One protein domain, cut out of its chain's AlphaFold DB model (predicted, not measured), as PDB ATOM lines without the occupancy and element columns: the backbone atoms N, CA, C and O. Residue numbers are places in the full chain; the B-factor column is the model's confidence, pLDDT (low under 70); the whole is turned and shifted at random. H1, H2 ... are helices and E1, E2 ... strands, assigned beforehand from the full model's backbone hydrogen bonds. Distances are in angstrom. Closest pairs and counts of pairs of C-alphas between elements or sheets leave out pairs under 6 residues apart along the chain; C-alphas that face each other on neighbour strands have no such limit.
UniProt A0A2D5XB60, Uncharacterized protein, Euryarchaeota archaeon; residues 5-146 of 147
ATOM      1  N   GLU A   5     138.835 167.101 129.906       48.69
ATOM      2  CA  GLU A   5     137.885 166.604 130.909       48.69
ATOM      3  C   GLU A   5     138.108 165.132 131.297       48.69
ATOM      4  O   GLU A   5     137.945 164.770 132.463       48.69
ATOM      5  N   ASP A   6     138.515 164.275 130.357       52.72
ATOM      6  CA  ASP A   6     138.759 162.849 130.620       52.72
ATOM      7  C   ASP A   6     140.120 162.629 131.303       52.72
ATOM      8  O   ASP A   6     140.274 161.753 132.160       52.72
ATOM      9  N   ALA A   7     141.105 163.479 130.990       54.53
ATOM     10  CA  ALA A   7     142.370 163.531 131.721       54.53
ATOM     11  C   ALA A   7     142.159 163.990 133.177       54.53
ATOM     12  O   ALA A   7     142.762 163.431 134.088       54.53
ATOM     13  N   LEU A   8     141.245 164.935 133.418       50.06
ATOM     14  CA  LEU A   8     140.920 165.428 134.761       50.06
ATOM     15  C   LEU A   8     140.168 164.391 135.603       50.06
ATOM     16  O   LEU A   8     140.488 164.211 136.774       50.06
ATOM     17  N   LYS A   9     139.231 163.639 135.007       48.75
ATOM     18  CA  LYS A   9     138.539 162.530 135.694       48.75
ATOM     19  C   LYS A   9     139.469 161.381 136.089       48.75
ATOM     20  O   LYS A   9     139.151 160.632 137.007       48.75
ATOM     21  N   SER A  10     140.592 161.214 135.389       43.75
ATOM     22  CA  SER A  10     141.574 160.163 135.683       43.75
ATOM     23  C   SER A  10     142.680 160.608 136.645       43.75
ATOM     24  O   SER A  10     143.393 159.755 137.183       43.75
ATOM     25  N   PHE A  11     142.796 161.908 136.932       40.81
ATOM     26  CA  PHE A  11     143.848 162.460 137.778       40.81
ATOM     27  C   PHE A  11     143.517 162.300 139.273       40.81
ATOM     28  O   PHE A  11     142.961 163.183 139.918       40.81
ATOM     29  N   HIS A  12     143.894 161.156 139.847       44.19
ATOM     30  CA  HIS A  12     143.751 160.843 141.277       44.19
ATOM     31  C   HIS A  12     144.913 161.415 142.111       44.19
ATOM     32  O   HIS A  12     145.555 160.707 142.886       44.19
ATOM     33  N   GLY A  13     145.235 162.697 141.927       44.16
ATOM     34  CA  GLY A  13     146.195 163.372 142.796       44.16
ATOM     35  C   GLY A  13     145.569 163.609 144.169       44.16
ATOM     36  O   GLY A  13     144.664 164.430 144.303       44.16
ATOM     37  N   HIS A  14     146.026 162.885 145.191       54.09
ATOM     38  CA  HIS A  14     145.651 163.156 146.576       54.09
ATOM     39  C   HIS A  14     146.419 164.386 147.062       54.09
ATOM     40  O   HIS A  14     147.639 164.335 147.215       54.09
ATOM     41  N   GLY A  15     145.716 165.497 147.275       72.94
ATOM     42  CA  GLY A  15     146.293 166.673 147.913       72.94
ATOM     43  C   GLY A  15     145.761 167.999 147.392       72.94
ATOM     44  O   GLY A  15     145.133 168.110 146.337       72.94
ATOM     45  N   LEU A  16     146.060 169.037 148.161       87.19
ATOM     46  CA  LEU A  16     145.502 170.371 147.988       87.19
ATOM     47  C   LEU A  16     145.878 171.043 146.648       87.19
ATOM     48  O   LEU A  16     145.052 171.734 146.054       87.19
ATOM     49  N   ALA A  17     147.094 170.814 146.140       83.25
ATOM     50  CA  ALA A  17     147.554 171.397 144.875       83.25
ATOM     51  C   ALA A  17     146.750 170.888 143.665       83.25
ATOM     52  O   ALA A  17     146.336 171.678 142.817       83.25
ATOM     53  N   THR A  18     146.471 169.582 143.609       83.69
ATOM     54  CA  THR A  18     145.644 168.991 142.548       83.69
ATOM     55  C   THR A  18     144.217 169.517 142.610       83.69
ATOM     56  O   THR A  18     143.675 169.929 141.587       83.69
ATOM     57  N   SER A  19     143.623 169.576 143.806       87.88
ATOM     58  CA  SER A  19     142.282 170.140 143.969       87.88
ATOM     59  C   SER A  19     142.214 171.604 143.523       87.88
ATOM     60  O   SER A  19     141.223 172.005 142.914       87.88
ATOM     61  N   ARG A  20     143.267 172.403 143.766       88.31
ATOM     62  CA  ARG A  20     143.324 173.791 143.286       88.31
ATOM     63  C   ARG A  20     143.311 173.872 141.761       88.31
ATOM     64  O   ARG A  20     142.578 174.697 141.227       88.31
ATOM     65  N   ALA A  21     144.080 173.034 141.067       85.81
ATOM     66  CA  ALA A  21     144.102 173.035 139.604       85.81
ATOM     67  C   ALA A  21     142.699 172.780 139.022       85.81
ATOM     68  O   ALA A  21     142.235 173.540 138.174       85.81
ATOM     69  N   SER A  22     141.981 171.777 139.543       86.44
ATOM     70  CA  SER A  22     140.585 171.518 139.164       86.44
ATOM     71  C   SER A  22     139.670 172.710 139.463       86.44
ATOM     72  O   SER A  22     138.887 173.112 138.606       86.44
ATOM     73  N   PHE A  23     139.808 173.325 140.640       86.50
ATOM     74  CA  PHE A  23     139.007 174.482 141.042       86.50
ATOM     75  C   PHE A  23     139.200 175.699 140.124       86.50
ATOM     76  O   PHE A  23     138.222 176.351 139.758       86.50
ATOM     77  N   LEU A  24     140.437 176.000 139.713       84.81
ATOM     78  CA  LEU A  24     140.717 177.104 138.785       84.81
ATOM     79  C   LEU A  24     140.031 176.884 137.430       84.81
ATOM     80  O   LEU A  24     139.400 177.803 136.903       84.81
ATOM     81  N   ILE A  25     140.080 175.650 136.913       84.56
ATOM     82  CA  ILE A  25     139.427 175.264 135.655       84.56
ATOM     83  C   ILE A  25     137.908 175.434 135.758       84.56
ATOM     84  O   ILE A  25     137.305 176.070 134.896       84.56
ATOM     85  N   GLU A  26     137.287 174.928 136.827       84.88
ATOM     86  CA  GLU A  26     135.839 175.052 137.056       84.88
ATOM     87  C   GLU A  26     135.374 176.510 137.156       84.88
ATOM     88  O   GLU A  26     134.268 176.851 136.732       84.88
ATOM     89  N   LYS A  27     136.217 177.389 137.708       79.44
ATOM     90  CA  LYS A  27     135.935 178.824 137.822       79.44
ATOM     91  C   LYS A  27     136.273 179.616 136.558       79.44
ATOM     92  O   LYS A  27     135.985 180.812 136.518       79.44
ATOM     93  N   GLY A  28     136.865 178.985 135.540       78.50
ATOM     94  CA  GLY A  28     137.345 179.670 134.339       78.50
ATOM     95  C   GLY A  28     138.434 180.704 134.641       78.50
ATOM     96  O   GLY A  28     138.553 181.699 133.927       78.50
ATOM     97  N   LEU A  29     139.191 180.505 135.724       72.38
ATOM     98  CA  LEU A  29     140.283 181.384 136.119       72.38
ATOM     99  C   LEU A  29     141.557 180.911 135.412       72.38
ATOM    100  O   LEU A  29     141.863 179.717 135.471       72.38
ATOM    101  N   PRO A  30     142.306 181.798 134.732       65.69
ATOM    102  CA  PRO A  30     143.605 181.420 134.198       65.69
ATOM    103  C   PRO A  30     144.525 180.970 135.340       65.69
ATOM    104  O   PRO A  30     144.377 181.407 136.483       65.69
ATOM    105  N   GLU A  31     145.471 180.086 135.033       60.19
ATOM    106  CA  GLU A  31     146.542 179.732 135.962       60.19
ATOM    107  C   GLU A  31     147.328 181.016 136.275       60.19
ATOM    108  O   GLU A  31     147.889 181.650 135.380       60.19
ATOM    109  N   MET A  32     147.243 181.475 137.524       61.78
ATOM    110  CA  MET A  32     147.764 182.773 137.946       61.78
ATOM    111  C   MET A  32     148.835 182.567 139.019       61.78
ATOM    112  O   MET A  32     148.542 182.233 140.169       61.78
ATOM    113  N   ASP A  33     150.088 182.756 138.604       54.44
ATOM    114  CA  ASP A  33     151.294 182.702 139.434       54.44
ATOM    115  C   ASP A  33     151.626 184.099 139.980       54.44
ATOM    116  O   ASP A  33     152.557 184.762 139.523       54.44
ATOM    117  N   PHE A  34     150.841 184.582 140.948       66.88
ATOM    118  CA  PHE A  34     151.180 185.820 141.664       66.88
ATOM    119  C   PHE A  34     152.022 185.519 142.904       66.88
ATOM    120  O   PHE A  34     153.224 185.768 142.938       66.88
ATOM    121  N   ALA A  35     151.390 184.946 143.923       83.19
ATOM    122  CA  ALA A  35     152.042 184.526 145.151       83.19
ATOM    123  C   ALA A  35     151.215 183.420 145.803       83.19
ATOM    124  O   ALA A  35     149.983 183.399 145.700       83.19
ATOM    125  N   SER A  36     151.891 182.519 146.512       90.12
ATOM    126  CA  SER A  36     151.211 181.506 147.303       90.12
ATOM    127  C   SER A  36     151.992 181.093 148.525       90.12
ATOM    128  O   SER A  36     153.219 181.169 148.548       90.12
ATOM    129  N   VAL A  37     151.254 180.609 149.511       91.75
ATOM    130  CA  VAL A  37     151.801 179.945 150.679       91.75
ATOM    131  C   VAL A  37     151.051 178.635 150.834       91.75
ATOM    132  O   VAL A  37     149.823 178.601 150.803       91.75
ATOM    133  N   THR A  38     151.796 177.545 150.986       91.94
ATOM    134  CA  THR A  38     151.232 176.226 151.270       91.94
ATOM    135  C   THR A  38     152.062 175.555 152.344       91.94
ATOM    136  O   THR A  38     153.285 175.678 152.370       91.94
ATOM    137  N   VAL A  39     151.396 174.844 153.241       93.88
ATOM    138  CA  VAL A  39     152.041 174.050 154.276       93.88
ATOM    139  C   VAL A  39     151.390 172.683 154.323       93.88
ATOM    140  O   VAL A  39     150.178 172.543 154.168       93.88
ATOM    141  N   SER A  40     152.215 171.672 154.548       93.31
ATOM    142  CA  SER A  40     151.785 170.296 154.713       93.31
ATOM    143  C   SER A  40     152.307 169.779 156.040       93.31
ATOM    144  O   SER A  40     153.492 169.918 156.350       93.31
ATOM    145  N   ASN A  41     151.432 169.186 156.840       92.94
ATOM    146  CA  ASN A  41     151.822 168.478 158.049       92.94
ATOM    147  C   ASN A  41     150.980 167.192 158.197       92.94
ATOM    148  O   ASN A  41     150.192 166.866 157.300       92.94
ATOM    149  N   PRO A  42     151.150 166.412 159.279       94.50
ATOM    150  CA  PRO A  42     150.378 165.185 159.474       94.50
ATOM    151  C   PRO A  42     148.861 165.379 159.632       94.50
ATOM    152  O   PRO A  42     148.124 164.416 159.465       94.50
ATOM    153  N   MET A  43     148.384 166.581 159.972       95.56
ATOM    154  CA  MET A  43     146.956 166.866 160.175       95.56
ATOM    155  C   MET A  43     146.249 167.293 158.879       95.56
ATOM    156  O   MET A  43     145.035 167.134 158.743       95.56
ATOM    157  N   GLY A  44     146.994 167.835 157.918       95.25
ATOM    158  CA  GLY A  44     146.436 168.289 156.654       95.25
ATOM    159  C   GLY A  44     147.413 169.104 155.822       95.25
ATOM    160  O   GLY A  44     148.558 169.346 156.212       95.25
ATOM    161  N   ASP A  45     146.913 169.533 154.673       95.94
ATOM    162  CA  ASP A  45     147.534 170.545 153.831       95.94
ATOM    163  C   ASP A  45     146.675 171.802 153.883       95.94
ATOM    164  O   ASP A  45     145.450 171.718 153.797       95.94
ATOM    165  N   VAL A  46     147.304 172.964 154.000       96.00
ATOM    166  CA  VAL A  46     146.636 174.268 154.006       96.00
ATOM    167  C   VAL A  46     147.345 175.180 153.025       96.00
ATOM    168  O   VAL A  46     148.571 175.146 152.915       96.00
ATOM    169  N   GLY A  47     146.577 175.988 152.302       94.19
ATOM    170  CA  GLY A  47     147.115 176.840 151.260       94.19
ATOM    171  C   GLY A  47     146.287 178.084 151.013       94.19
ATOM    172  O   GLY A  47     145.066 178.096 151.186       94.19
ATOM    173  N   VAL A  48     146.989 179.124 150.588       94.38
ATOM    174  CA  VAL A  48     146.426 180.384 150.131       94.38
ATOM    175  C   VAL A  48     147.173 180.841 148.890       94.38
ATOM    176  O   VAL A  48     148.398 180.718 148.803       94.38
ATOM    177  N   TRP A  49     146.434 181.365 147.922       93.25
ATOM    178  CA  TRP A  49     146.998 181.833 146.668       93.25
ATOM    179  C   TRP A  49     146.286 183.092 146.201       93.25
ATOM    180  O   TRP A  49     145.058 183.141 146.204       93.25
ATOM    181  N   ILE A  50     147.056 184.091 145.779       92.00
ATOM    182  CA  ILE A  50     146.498 185.295 145.164       92.00
ATOM    183  C   ILE A  50     146.055 184.937 143.747       92.00
ATOM    184  O   ILE A  50     146.875 184.508 142.936       92.00
ATOM    185  N   ASP A  51     144.772 185.139 143.454       89.25
ATOM    186  CA  ASP A  51     144.226 184.923 142.117       89.25
ATOM    187  C   ASP A  51     144.178 186.249 141.337       89.25
ATOM    188  O   ASP A  51     144.583 186.291 140.189       89.25
ATOM    189  N   ASP A  52     143.746 187.365 141.938       89.19
ATOM    190  CA  ASP A  52     143.773 188.698 141.308       89.19
ATOM    191  C   ASP A  52     144.143 189.753 142.360       89.19
ATOM    192  O   ASP A  52     143.289 190.252 143.102       89.19
ATOM    193  N   ALA A  53     145.434 190.099 142.416       88.06
ATOM    194  CA  ALA A  53     145.983 191.037 143.397       88.06
ATOM    195  C   ALA A  53     145.294 192.410 143.344       88.06
ATOM    196  O   ALA A  53     145.038 193.017 144.384       88.06
ATOM    197  N   LYS A  54     144.939 192.884 142.140       87.88
ATOM    198  CA  LYS A  54     144.317 194.202 141.934       87.88
ATOM    199  C   LYS A  54     142.881 194.253 142.440       87.88
ATOM    200  O   LYS A  54     142.412 195.321 142.818       87.88
ATOM    201  N   LYS A  55     142.171 193.123 142.405       90.25
ATOM    202  CA  LYS A  55     140.771 193.028 142.840       90.25
ATOM    203  C   LYS A  55     140.596 192.460 144.245       90.25
ATOM    204  O   LYS A  55     139.453 192.298 144.672       90.25
ATOM    205  N   GLY A  56     141.684 192.142 144.944       92.25
ATOM    206  CA  GLY A  56     141.601 191.545 146.275       92.25
ATOM    207  C   GLY A  56     141.193 190.073 146.265       92.25
ATOM    208  O   GLY A  56     140.704 189.589 147.281       92.25
ATOM    209  N   ILE A  57     141.316 189.371 145.134       92.44
ATOM    210  CA  ILE A  57     140.785 188.010 144.982       92.44
ATOM    211  C   ILE A  57     141.873 186.991 145.284       92.44
ATOM    212  O   ILE A  57     142.977 187.056 144.740       92.44
ATOM    213  N   LEU A  58     141.536 186.018 146.121       93.56
ATOM    214  CA  LEU A  58     142.429 184.933 146.493       93.56
ATOM    215  C   LEU A  58     141.640 183.638 146.686       93.56
ATOM    216  O   LEU A  58     140.451 183.671 147.003       93.56
ATOM    217  N   THR A  59     142.305 182.497 146.558       94.06
ATOM    218  CA  THR A  59     141.750 181.193 146.925       94.06
ATOM    219  C   THR A  59     142.395 180.710 148.213       94.06
ATOM    220  O   THR A  59     143.611 180.777 148.372       94.06
ATOM    221  N   PHE A  60     141.582 180.202 149.131       94.75
ATOM    222  CA  PHE A  60     142.019 179.397 150.266       94.75
ATOM    223  C   PHE A  60     141.638 177.939 150.028       94.75
ATOM    224  O   PHE A  60     140.583 177.659 149.448       94.75
ATOM    225  N   GLY A  61     142.433 177.011 150.559       95.19
ATOM    226  CA  GLY A  61     141.954 175.657 150.761       95.19
ATOM    227  C   GLY A  61     142.643 174.881 151.869       95.19
ATOM    228  O   GLY A  61     143.755 175.193 152.299       95.19
ATOM    229  N   ILE A  62     141.952 173.826 152.287       96.12
ATOM    230  CA  ILE A  62     142.430 172.807 153.214       96.12
ATOM    231  C   ILE A  62     142.127 171.422 152.648       96.12
ATOM    232  O   ILE A  62     141.016 171.170 152.186       96.12
ATOM    233  N   HIS A  63     143.105 170.523 152.716       96.75
ATOM    234  CA  HIS A  63     142.917 169.086 152.547       96.75
ATOM    235  C   HIS A  63     143.175 168.390 153.886       96.75
ATOM    236  O   HIS A  63     144.279 168.465 154.428       96.75
ATOM    237  N   ALA A  64     142.160 167.734 154.440       96.81
ATOM    238  CA  ALA A  64     142.250 167.087 155.743       96.81
ATOM    239  C   ALA A  64     142.857 165.681 155.621       96.81
ATOM    240  O   ALA A  64     142.342 164.840 154.892       96.81
ATOM    241  N   LYS A  65     143.935 165.400 156.366       96.12
ATOM    242  CA  LYS A  65     144.551 164.053 156.445       96.12
ATOM    243  C   LYS A  65     144.052 163.225 157.628       96.12
ATOM    244  O   LYS A  65     144.447 162.080 157.794       96.12
ATOM    245  N   VAL A  66     143.229 163.838 158.468       97.31
ATOM    246  CA  VAL A  66     142.565 163.272 159.645       97.31
ATOM    247  C   VAL A  66     141.236 164.004 159.816       97.31
ATOM    248  O   VAL A  66     141.069 165.078 159.247       97.31
ATOM    249  N   ASP A  67     140.314 163.481 160.620       98.19
ATOM    250  CA  ASP A  67     139.063 164.185 160.919       98.19
ATOM    251  C   ASP A  67     139.292 165.458 161.751       98.19
ATOM    252  O   ASP A  67     139.908 165.419 162.824       98.19
ATOM    253  N   TRP A  68     138.705 166.564 161.292       98.31
ATOM    254  CA  TRP A  68     138.627 167.838 161.999       98.31
ATOM    255  C   TRP A  68     137.201 168.125 162.465       98.31
ATOM    256  O   TRP A  68     136.224 167.898 161.747       98.31
ATOM    257  N   LYS A  69     137.085 168.693 163.665       98.31
ATOM    258  CA  LYS A  69     135.846 169.244 164.217       98.31
ATOM    259  C   LYS A  69     135.984 170.735 164.453       98.31
ATOM    260  O   LYS A  69     137.030 171.175 164.929       98.31
ATOM    261  N   LEU A  70     134.909 171.481 164.193       96.56
ATOM    262  CA  LEU A  70     134.854 172.933 164.419       96.56
ATOM    263  C   LEU A  70     136.037 173.675 163.771       96.56
ATOM    264  O   LEU A  70     136.654 174.537 164.396       96.56
ATOM    265  N   ALA A  71     136.397 173.285 162.549       97.62
ATOM    266  CA  ALA A  71     137.491 173.899 161.828       97.62
ATOM    267  C   ALA A  71     137.141 175.337 161.436       97.62
ATOM    268  O   ALA A  71     136.019 175.635 161.012       97.62
ATOM    269  N   CYS A  72     138.124 176.216 161.555       97.31
ATOM    270  CA  CYS A  72     137.983 177.631 161.281       97.31
ATOM    271  C   CYS A  72     139.244 178.163 160.601       97.31
ATOM    272  O   CYS A  72     140.353 177.855 161.035       97.31
ATOM    273  N   LEU A  73     139.074 178.953 159.543       97.12
ATOM    274  CA  LEU A  73     140.147 179.728 158.927       97.12
ATOM    275  C   LEU A  73     140.138 181.135 159.516       97.12
ATOM    276  O   LEU A  73     139.102 181.793 159.491       97.12
ATOM    277  N   ARG A  74     141.301 181.627 159.931       96.25
ATOM    278  CA  ARG A  74     141.521 183.031 160.271       96.25
ATOM    279  C   ARG A  74     142.576 183.641 159.358       96.25
ATOM    280  O   ARG A  74     143.592 183.015 159.064       96.25
ATOM    281  N   LEU A  75     142.326 184.873 158.937       95.50
ATOM    282  CA  LEU A  75     143.262 185.735 158.229       95.50
ATOM    283  C   LEU A  75     143.894 186.715 159.227       95.50
ATOM    284  O   LEU A  75     143.235 187.184 160.153       95.50
ATOM    285  N   SER A  76     145.176 187.021 159.058       94.44
ATOM    286  CA  SER A  76     145.897 188.028 159.846       94.44
ATOM    287  C   SER A  76     146.703 188.941 158.929       94.44
ATOM    288  O   SER A  76     147.152 188.522 157.864       94.44
ATOM    289  N   TYR A  77     146.867 190.201 159.330       93.56
ATOM    290  CA  TYR A  77     147.457 191.257 158.498       93.56
ATOM    291  C   TYR A  77     148.586 191.955 159.270       93.56
ATOM    292  O   TYR A  77     148.374 193.048 159.804       93.56
ATOM    293  N   PRO A  78     149.752 191.305 159.436       89.94
ATOM    294  CA  PRO A  78     150.852 191.868 160.215       89.94
ATOM    295  C   PRO A  78     151.374 193.163 159.575       89.94
ATOM    296  O   PRO A  78     151.523 193.241 158.358       89.94
ATOM    297  N   ASP A  79     151.628 194.171 160.417       80.12
ATOM    298  CA  ASP A  79     152.246 195.465 160.073       80.12
ATOM    299  C   ASP A  79     151.631 196.224 158.876       80.12
ATOM    300  O   ASP A  79     152.283 197.085 158.289       80.12
ATOM    301  N   GLY A  80     150.370 195.951 158.525       76.88
ATOM    302  CA  GLY A  80     149.738 196.489 157.321       76.88
ATOM    303  C   GLY A  80     148.271 196.876 157.491       76.88
ATOM    304  O   GLY A  80     147.702 196.891 158.585       76.88
ATOM    305  N   THR A  81     147.637 197.207 156.366       83.69
ATOM    306  CA  THR A  81     146.210 197.545 156.333       83.69
ATOM    307  C   THR A  81     145.365 196.326 156.702       83.69
ATOM    308  O   THR A  81     145.436 195.293 156.036       83.69
ATOM    309  N   ARG A  82     144.521 196.457 157.735       89.00
ATOM    310  CA  ARG A  82     143.546 195.419 158.085       89.00
ATOM    311  C   ARG A  82     142.492 195.307 156.985       89.00
ATOM    312  O   ARG A  82     141.780 196.274 156.706       89.00
ATOM    313  N   SER A  83     142.363 194.115 156.423       92.06
ATOM    314  CA  SER A  83     141.318 193.787 155.456       92.06
ATOM    315  C   SER A  83     140.159 193.053 156.116       92.06
ATOM    316  O   SER A  83     140.252 192.574 157.245       92.06
ATOM    317  N   LYS A  84     139.049 192.961 155.388       92.69
ATOM    318  CA  LYS A  84     137.912 192.102 155.720       92.69
ATOM    319  C   LYS A  84     137.516 191.293 154.497       92.69
ATOM    320  O   LYS A  84     137.709 191.732 153.361       92.69
ATOM    321  N   ILE A  85     136.919 190.139 154.741       94.88
ATOM    322  CA  ILE A  85     136.265 189.337 153.717       94.88
ATOM    323  C   ILE A  85     134.975 190.061 153.326       94.88
ATOM    324  O   ILE A  85     134.115 190.317 154.167       94.88
ATOM    325  N   VAL A  86     134.845 190.420 152.050       94.38
ATOM    326  CA  VAL A  86     133.636 191.068 151.509       94.38
ATOM    327  C   VAL A  86     132.812 190.138 150.631       94.38
ATOM    328  O   VAL A  86     131.603 190.320 150.518       94.38
ATOM    329  N   GLU A  87     133.441 189.123 150.039       92.81
ATOM    330  CA  GLU A  87     132.760 188.093 149.256       92.81
ATOM    331  C   GLU A  87     133.414 186.731 149.510       92.81
ATOM    332  O   GLU A  87     134.639 186.628 149.633       92.81
ATOM    333  N   LEU A  88     132.590 185.682 149.559       92.00
ATOM    334  CA  LEU A  88     133.016 184.296 149.707       92.00
ATOM    335  C   LEU A  88     132.244 183.418 148.720       92.00
ATOM    336  O   LEU A  88     131.021 183.489 148.640       92.00
ATOM    337  N   SER A  89     132.955 182.586 147.959       88.31
ATOM    338  CA  SER A  89     132.326 181.728 146.942       88.31
ATOM    339  C   SER A  89     131.643 180.476 147.509       88.31
ATOM    340  O   SER A  89     130.798 179.883 146.836       88.31
ATOM    341  N   SER A  90     132.006 180.059 148.725       83.56
ATOM    342  CA  SER A  90     131.357 178.961 149.442       83.56
ATOM    343  C   SER A  90     130.173 179.463 150.275       83.56
ATOM    344  O   SER A  90     130.049 180.647 150.571       83.56
ATOM    345  N   LYS A  91     129.290 178.543 150.684       81.50
ATOM    346  CA  LYS A  91     128.160 178.843 151.585       81.50
ATOM    347  C   LYS A  91     128.571 178.920 153.065       81.50
ATOM    348  O   LYS A  91     127.699 178.920 153.931       81.50
ATOM    349  N   SER A  92     129.871 178.912 153.351       83.94
ATOM    350  CA  SER A  92     130.389 178.978 154.713       83.94
ATOM    351  C   SER A  92     130.034 180.307 155.372       83.94
ATOM    352  O   SER A  92     129.926 181.344 154.717       83.94
ATOM    353  N   ILE A  93     129.856 180.265 156.689       86.19
ATOM    354  CA  ILE A  93     129.633 181.462 157.498       86.19
ATOM    355  C   ILE A  93     130.990 182.137 157.698       86.19
ATOM    356  O   ILE A  93     131.959 181.466 158.050       86.19
ATOM    357  N   PHE A  94     131.056 183.449 157.501       90.25
ATOM    358  CA  PHE A  94     132.255 184.241 157.760       90.25
ATOM    359  C   PHE A  94     131.903 185.534 158.498       90.25
ATOM    360  O   PHE A  94     130.771 186.016 158.418       90.25
ATOM    361  N   SER A  95     132.873 186.083 159.223       87.50
ATOM    362  CA  SER A  95     132.779 187.377 159.897       87.50
ATOM    363  C   SER A  95     134.158 188.022 159.916       87.50
ATOM    364  O   SER A  95     135.107 187.403 160.381       87.50
ATOM    365  N   ASP A  96     134.256 189.263 159.439       88.81
ATOM    366  CA  ASP A  96     135.506 190.023 159.329       88.81
ATOM    367  C   ASP A  96     136.638 189.252 158.621       88.81
ATOM    368  O   ASP A  96     136.670 189.198 157.393       88.81
ATOM    369  N   ASP A  97     137.567 188.681 159.383       91.25
ATOM    370  CA  ASP A  97     138.766 187.966 158.943       91.25
ATOM    371  C   ASP A  97     138.685 186.450 159.199       91.25
ATOM    372  O   ASP A  97     139.673 185.736 159.036       91.25
ATOM    373  N   GLU A  98     137.513 185.937 159.579       93.75
ATOM    374  CA  GLU A  98     137.323 184.555 160.010       93.75
ATOM    375  C   GLU A  98     136.238 183.828 159.195       93.75
ATOM    376  O   GLU A  98     135.191 184.396 158.880       93.75
ATOM    377  N   ILE A  99     136.472 182.553 158.865       95.81
ATOM    378  CA  ILE A  99     135.552 181.680 158.123       95.81
ATOM    379  C   ILE A  99     135.360 180.367 158.876       95.81
ATOM    380  O   ILE A  99     136.299 179.588 159.040       95.81
ATOM    381  N   MET A 100     134.116 180.062 159.238       95.75
ATOM    382  CA  MET A 100     133.742 178.773 159.808       95.75
ATOM    383  C   MET A 100     133.711 177.706 158.709       95.75
ATOM    384  O   MET A 100     132.853 177.729 157.823       95.75
ATOM    385  N   LEU A 101     134.636 176.749 158.783       95.62
ATOM    386  CA  LEU A 101     134.707 175.607 157.869       95.62
ATOM    387  C   LEU A 101     133.855 174.431 158.370       95.62
ATOM    388  O   LEU A 101     133.369 173.644 157.563       95.62
ATOM    389  N   GLY A 102     133.629 174.347 159.685       95.75
ATOM    390  CA  GLY A 102     132.828 173.297 160.310       95.75
ATOM    391  C   GLY A 102     133.592 171.983 160.454       95.75
ATOM    392  O   GLY A 102     134.794 171.971 160.701       95.75
ATOM    393  N   ASP A 103     132.890 170.861 160.354       97.50
ATOM    394  CA  ASP A 103     133.525 169.543 160.408       97.50
ATOM    395  C   ASP A 103     134.101 169.175 159.034       97.50
ATOM    396  O   ASP A 103     133.423 169.335 158.018       97.50
ATOM    397  N   ILE A 104     135.333 168.661 159.013       97.19
ATOM    398  CA  ILE A 104     136.031 168.250 157.788       97.19
ATOM    399  C   ILE A 104     136.467 166.799 157.961       97.19
ATOM    400  O   ILE A 104     137.254 166.494 158.857       97.19
ATOM    401  N   SER A 105     135.942 165.903 157.133       97.69
ATOM    402  CA  SER A 105     136.286 164.480 157.197       97.69
ATOM    403  C   SER A 105     137.682 164.212 156.632       97.69
ATOM    404  O   SER A 105     138.142 164.920 155.735       97.69
ATOM    405  N   GLU A 106     138.337 163.149 157.093       96.62
ATOM    406  CA  GLU A 106     139.573 162.649 156.489       96.62
ATOM    407  C   GLU A 106     139.416 162.454 154.968       96.62
ATOM    408  O   GLU A 106     138.432 161.892 154.479       96.62
ATOM    409  N   GLY A 107     140.385 162.962 154.205       94.38
ATOM    410  CA  GLY A 107     140.400 162.948 152.743       94.38
ATOM    411  C   GLY A 107     139.559 164.044 152.079       94.38
ATOM    412  O   GLY A 107     139.646 164.211 150.861       94.38
ATOM    413  N   GLN A 108     138.771 164.814 152.834       95.12
ATOM    414  CA  GLN A 108     137.984 165.915 152.285       95.12
ATOM    415  C   GLN A 108     138.871 167.126 151.974       95.12
ATOM    416  O   GLN A 108     139.728 167.525 152.767       95.12
ATOM    417  N   THR A 109     138.605 167.756 150.828       95.06
ATOM    418  CA  THR A 109     139.160 169.064 150.472       95.06
ATOM    419  C   THR A 109     138.069 170.125 150.498       95.06
ATOM    420  O   THR A 109     136.985 169.926 149.950       95.06
ATOM    421  N   ILE A 110     138.375 171.278 151.087       94.38
ATOM    422  CA  ILE A 110     137.579 172.498 150.973       94.38
ATOM    423  C   ILE A 110     138.417 173.526 150.222       94.38
ATOM    424  O   ILE A 110     139.555 173.789 150.600       94.38
ATOM    425  N   LEU A 111     137.841 174.117 149.177       93.62
ATOM    426  CA  LEU A 111     138.401 175.251 148.447       93.62
ATOM    427  C   LEU A 111     137.353 176.355 148.382       93.62
ATOM    428  O   LEU A 111     136.181 176.101 148.101       93.62
ATOM    429  N   SER A 112     137.778 177.583 148.648       92.75
ATOM    430  CA  SER A 112     136.912 178.748 148.552       92.75
ATOM    431  C   SER A 112     137.703 179.947 148.065       92.75
ATOM    432  O   SER A 112     138.713 180.326 148.654       92.75
ATOM    433  N   GLN A 113     137.195 180.579 147.015       93.50
ATOM    434  CA  GLN A 113     137.617 181.916 146.632       93.50
ATOM    435  C   GLN A 113     137.017 182.942 147.593       93.50
ATOM    436  O   GLN A 113     135.843 182.832 147.969       93.50
ATOM    437  N   LEU A 114     137.837 183.917 147.969       94.31
ATOM    438  CA  LEU A 114     137.528 185.051 148.824       94.31
ATOM    439  C   LEU A 114     137.849 186.341 148.067       94.31
ATOM    440  O   LEU A 114     138.746 186.374 147.220       94.31
ATOM    441  N   LYS A 115     137.175 187.419 148.455       94.44
ATOM    442  CA  LYS A 115     137.571 188.784 148.116       94.44
ATOM    443  C   LYS A 115     137.826 189.579 149.385       94.44
ATOM    444  O   LYS A 115     136.973 189.601 150.276       94.44
ATOM    445  N   LEU A 116     138.976 190.239 149.438       94.44
ATOM    446  CA  LEU A 116     139.388 191.120 150.522       94.44
ATOM    447  C   LEU A 116     139.280 192.584 150.094       94.44
ATOM    448  O   LEU A 116     139.696 192.938 148.991       94.44
ATOM    449  N   ASP A 117     138.740 193.428 150.971       93.31
ATOM    450  CA  ASP A 117     138.681 194.878 150.761       93.31
ATOM    451  C   ASP A 117     138.824 195.633 152.098       93.31
ATOM    452  O   ASP A 117     138.043 195.368 153.021       93.31
ATOM    453  N   PRO A 118     139.798 196.556 152.245       93.38
ATOM    454  CA  PRO A 118     140.862 196.899 151.281       93.38
ATOM    455  C   PRO A 118     141.810 195.724 150.996       93.38
ATOM    456  O   PRO A 118     141.815 194.745 151.736       93.38
ATOM    457  N   THR A 119     142.622 195.795 149.939       91.81
ATOM    458  CA  THR A 119     143.678 194.797 149.686       91.81
ATOM    459  C   THR A 119     144.791 194.936 150.732       91.81
ATOM    460  O   THR A 119     145.296 196.052 150.889       91.81
ATOM    461  N   PRO A 120     145.178 193.864 151.450       92.06
ATOM    462  CA  PRO A 120     146.242 193.953 152.446       92.06
ATOM    463  C   PRO A 120     147.609 194.064 151.762       92.06
ATOM    464  O   PRO A 120     147.728 193.771 150.581       92.06
ATOM    465  N   GLU A 121     148.647 194.450 152.501       91.88
ATOM    466  CA  GLU A 121     150.044 194.402 152.025       91.88
ATOM    467  C   GLU A 121     150.692 193.045 152.320       91.88
ATOM    468  O   GLU A 121     151.503 192.536 151.548       91.88
ATOM    469  N   ILE A 122     150.315 192.451 153.453       92.19
ATOM    470  CA  ILE A 122     150.774 191.148 153.922       92.19
ATOM    471  C   ILE A 122     149.558 190.389 154.452       92.19
ATOM    472  O   ILE A 122     148.713 190.955 155.146       92.19
ATOM    473  N   LEU A 123     149.475 189.105 154.116       93.56
ATOM    474  CA  LEU A 123     148.449 188.188 154.587       93.56
ATOM    475  C   LEU A 123     149.097 186.953 155.215       93.56
ATOM    476  O   LEU A 123     149.876 186.252 154.577       93.56
ATOM    477  N   GLU A 124     148.695 186.636 156.434       95.12
ATOM    478  CA  GLU A 124     148.932 185.348 157.077       95.12
ATOM    479  C   GLU A 124     147.610 184.604 157.236       95.12
ATOM    480  O   GLU A 124     146.536 185.209 157.310       95.12
ATOM    481  N   ILE A 125     147.688 183.276 157.287       95.62
ATOM    482  CA  ILE A 125     146.527 182.429 157.532       95.62
ATOM    483  C   ILE A 125     146.806 181.447 158.659       95.62
ATOM    484  O   ILE A 125     147.928 180.992 158.852       95.62
ATOM    485  N   GLU A 126     145.751 181.063 159.356       96.81
ATOM    486  CA  GLU A 126     145.765 179.971 160.316       96.81
ATOM    487  C   GLU A 126     144.490 179.153 160.137       96.81
ATOM    488  O   GLU A 126     143.399 179.713 160.025       96.81
ATOM    489  N   VAL A 127     144.613 177.824 160.140       97.81
ATOM    490  CA  VAL A 127     143.454 176.943 160.298       97.81
ATOM    491  C   VAL A 127     143.501 176.304 161.673       97.81
ATOM    492  O   VAL A 127     144.425 175.550 161.975       97.81
ATOM    493  N   THR A 128     142.493 176.584 162.491       97.94
ATOM    494  CA  THR A 128     142.320 175.994 163.820       97.94
ATOM    495  C   THR A 128     141.167 175.002 163.825       97.94
ATOM    496  O   THR A 128     140.320 175.008 162.935       97.94
ATOM    497  N   GLY A 129     141.137 174.120 164.818       97.88
ATOM    498  CA  GLY A 129     140.031 173.195 165.030       97.88
ATOM    499  C   GLY A 129     140.386 172.126 166.049       97.88
ATOM    500  O   GLY A 129     141.336 172.269 166.821       97.88
ATOM    501  N   ARG A 130     139.612 171.040 166.059       98.25
ATOM    502  CA  ARG A 130     139.840 169.894 166.939       98.25
ATOM    503  C   ARG A 130     140.128 168.622 166.159       98.25
ATOM    504  O   ARG A 130     139.317 168.222 165.330       98.25
ATOM    505  N   VAL A 131     141.210 167.935 166.509       96.62
ATOM    506  CA  VAL A 131     141.559 166.606 165.988       96.62
ATOM    507  C   VAL A 131     141.628 165.640 167.162       96.62
ATOM    508  O   VAL A 131     142.343 165.878 168.131       96.62
ATOM    509  N   LYS A 132     140.856 164.547 167.103       94.56
ATOM    510  CA  LYS A 132     140.739 163.562 168.202       94.56
ATOM    511  C   LYS A 132     140.415 164.194 169.572       94.56
ATOM    512  O   LYS A 132     140.819 163.684 170.607       94.56
ATOM    513  N   GLY A 133     139.672 165.302 169.568       95.19
ATOM    514  CA  GLY A 133     139.275 166.048 170.768       95.19
ATOM    515  C   GLY A 133     140.240 167.164 171.186       95.19
ATOM    516  O   GLY A 133     139.800 168.095 171.865       95.19
ATOM    517  N   GLU A 134     141.488 167.129 170.717       97.56
ATOM    518  CA  GLU A 134     142.535 168.101 171.042       97.56
ATOM    519  C   GLU A 134     142.482 169.325 170.133       97.56
ATOM    520  O   GLU A 134     142.195 169.203 168.943       97.56
ATOM    521  N   SER A 135     142.778 170.504 170.686       97.50
ATOM    522  CA  SER A 135     142.848 171.741 169.897       97.50
ATOM    523  C   SER A 135     144.151 171.781 169.110       97.50
ATOM    524  O   SER A 135     145.229 171.607 169.681       97.50
ATOM    525  N   VAL A 136     144.055 172.015 167.807       97.44
ATOM    526  CA  VAL A 136     145.199 172.037 166.894       97.44
ATOM    527  C   VAL A 136     145.120 173.237 165.958       97.44
ATOM    528  O   VAL A 136     144.038 173.767 165.698       97.44
ATOM    529  N   ALA A 137     146.278 173.632 165.433       97.19
ATOM    530  CA  ALA A 137     146.402 174.674 164.427       97.19
ATOM    531  C   ALA A 137     147.383 174.253 163.325       97.19
ATOM    532  O   ALA A 137     148.402 173.605 163.588       97.19
ATOM    533  N   ILE A 138     147.081 174.640 162.089       97.38
ATOM    534  CA  ILE A 138     148.020 174.659 160.973       97.38
ATOM    535  C   ILE A 138     148.308 176.123 160.655       97.38
ATOM    536  O   ILE A 138     147.432 176.839 160.171       97.38
ATOM    537  N   VAL A 139     149.549 176.535 160.905       95.81
ATOM    538  CA  VAL A 139     150.051 177.887 160.637       95.81
ATOM    539  C   VAL A 139     151.196 177.765 159.631       95.81
ATOM    540  O   VAL A 139     152.255 177.226 159.979       95.81
ATOM    541  N   PRO A 140     151.012 178.180 158.367       92.69
ATOM    542  CA  PRO A 140     152.133 178.359 157.460       92.69
ATOM    543  C   PRO A 140     153.135 179.363 158.041       92.69
ATOM    544  O   PRO A 140     152.741 180.361 158.631       92.69
ATOM    545  N   ARG A 141     154.438 179.095 157.896       87.56
ATOM    546  CA  ARG A 141     155.478 179.972 158.470       87.56
ATOM    547  C   ARG A 141     155.671 181.267 157.693       87.56
ATOM    548  O   ARG A 141     156.134 182.243 158.269       87.56
ATOM    549  N   ASP A 142     155.399 181.226 156.396       88.38
ATOM    550  CA  ASP A 142     155.640 182.344 155.502       88.38
ATOM    551  C   ASP A 142     154.369 183.176 155.366       88.38
ATOM    552  O   ASP A 142     153.281 182.639 155.149       88.38
ATOM    553  N   ALA A 143     154.524 184.492 155.455       88.25
ATOM    554  CA  ALA A 143     153.465 185.425 155.126       88.25
ATOM    555  C   ALA A 143     153.399 185.650 153.609       88.25
ATOM    556  O   ALA A 143     154.414 185.703 152.907       88.25
ATOM    557  N   LEU A 144     152.188 185.823 153.099       90.81
ATOM    558  CA  LEU A 144     151.922 186.122 151.705       90.81
ATOM    559  C   LEU A 144     152.027 187.635 151.487       90.81
ATOM    560  O   LEU A 144     151.157 188.392 151.911       90.81
ATOM    561  N   ALA A 145     153.088 188.084 150.819       89.75
ATOM    562  CA  ALA A 145     153.207 189.482 150.423       89.75
ATOM    563  C   ALA A 145     152.296 189.774 149.221       89.75
ATOM    564  O   ALA A 145     152.407 189.126 148.178       89.75
ATOM    565  N   TRP A 146     151.431 190.772 149.365       84.69
ATOM    566  CA  TRP A 146     150.518 191.239 148.332       84.69
ATOM    567  C   TRP A 146     151.278 192.195 147.404       84.69
ATOM    568  O   TRP A 146     151.542 193.346 147.756       84.69
TER     569      TRP A 146
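This is residues 5 to 146 of the 147 residues of an uncharacterized protein of Euryarchaeota archaeon (UniProt A0A2D5XB60). Two strongly twisted five-stranded sheets face each other as a sandwich, and the helix H2 packs slantwise on the face of the first sheet turned away from the second. The short helix H1 lies beyond H2, away from both sheets. The printed part has 142 residues with two named helices, then ten named strands, and is mostly strand. The sheets, in the orders E1 E2 E3 E8 E5 and E6 E7 E4 E9 E10, are both antiparallel throughout. The whole is compact, with a radius of gyration of the C-alphas of 14.6 A and spans of 40 by 38 by 27 A.

H1, residues 5 to 10, and H2, residues 16 to 26, are close but not clearly touching; their closest C-alphas, those of Leu 8 and Ser 22, are 7.5 A apart. They run opposite ways at a shallow tilt of 21 degrees, and in both every O i to N i+4 pair is within hydrogen-bond range. E1, residues 36 to 41, E2, residues 44 to 52, and E3, residues 57 to 64, form a meander, each strand the antiparallel neighbour of the one before. Within hydrogen-bond range are N 39 and O 46 at 2.9 A, and N 47 and O 61 at 2.9 A. E8, residues 109 to 117, is the antiparallel neighbour of E3, with N 60 and O 112 at 2.9 A, and of the edge strand E5, residues 84 to 88, with N 86 and O 115 at 2.9 A. H2 is on this sheet, two layers with the helix on one face, at a height over the sheet of 9.0 A. It lies over E3 and E8, slantwise to the strands, at 43 degrees to E3 on the local plane; the closest C-alphas of H2 and E3, those of Leu 16 and His 63, are 5.4 A apart. In the other sheet, E6, residues 93 to 95, and E7, residues 98 to 104, form a hairpin, with N 95 and O 98 at 2.9 A. E7 is the neighbour of E4, residues 68 to 76, with N 71 and O 102 at 2.8 A; E4 bends by 53 degrees at residue 71. E9, residues 122 to 131, is the neighbour of E4, with N 74 and O 126 at 2.8 A, and forms a hairpin with E10, residues 134 to 138, with N 129 and O 136 at 3.1 A. The facing parts of the sandwich are 9.8 A centre to centre, their best planes 11 degrees apart.

H1 begins at C-alpha 5, (137.885, 166.604, 130.909), and E10 ends at C-alpha 138, (148.020, 174.659, 160.973). From first to last C-alpha, H2 measures 15.3 A, E2 25.7 A, E8 25.8 A and E9 28.9 A.

The two C-alphas farthest apart, those of Asp 6 and Asp 79, are 46.0 A apart. The printed part has no cut and no long link. The mean pLDDT of the printed part is 87.8; residues 5 to 14 and 30 to 34 are under 70.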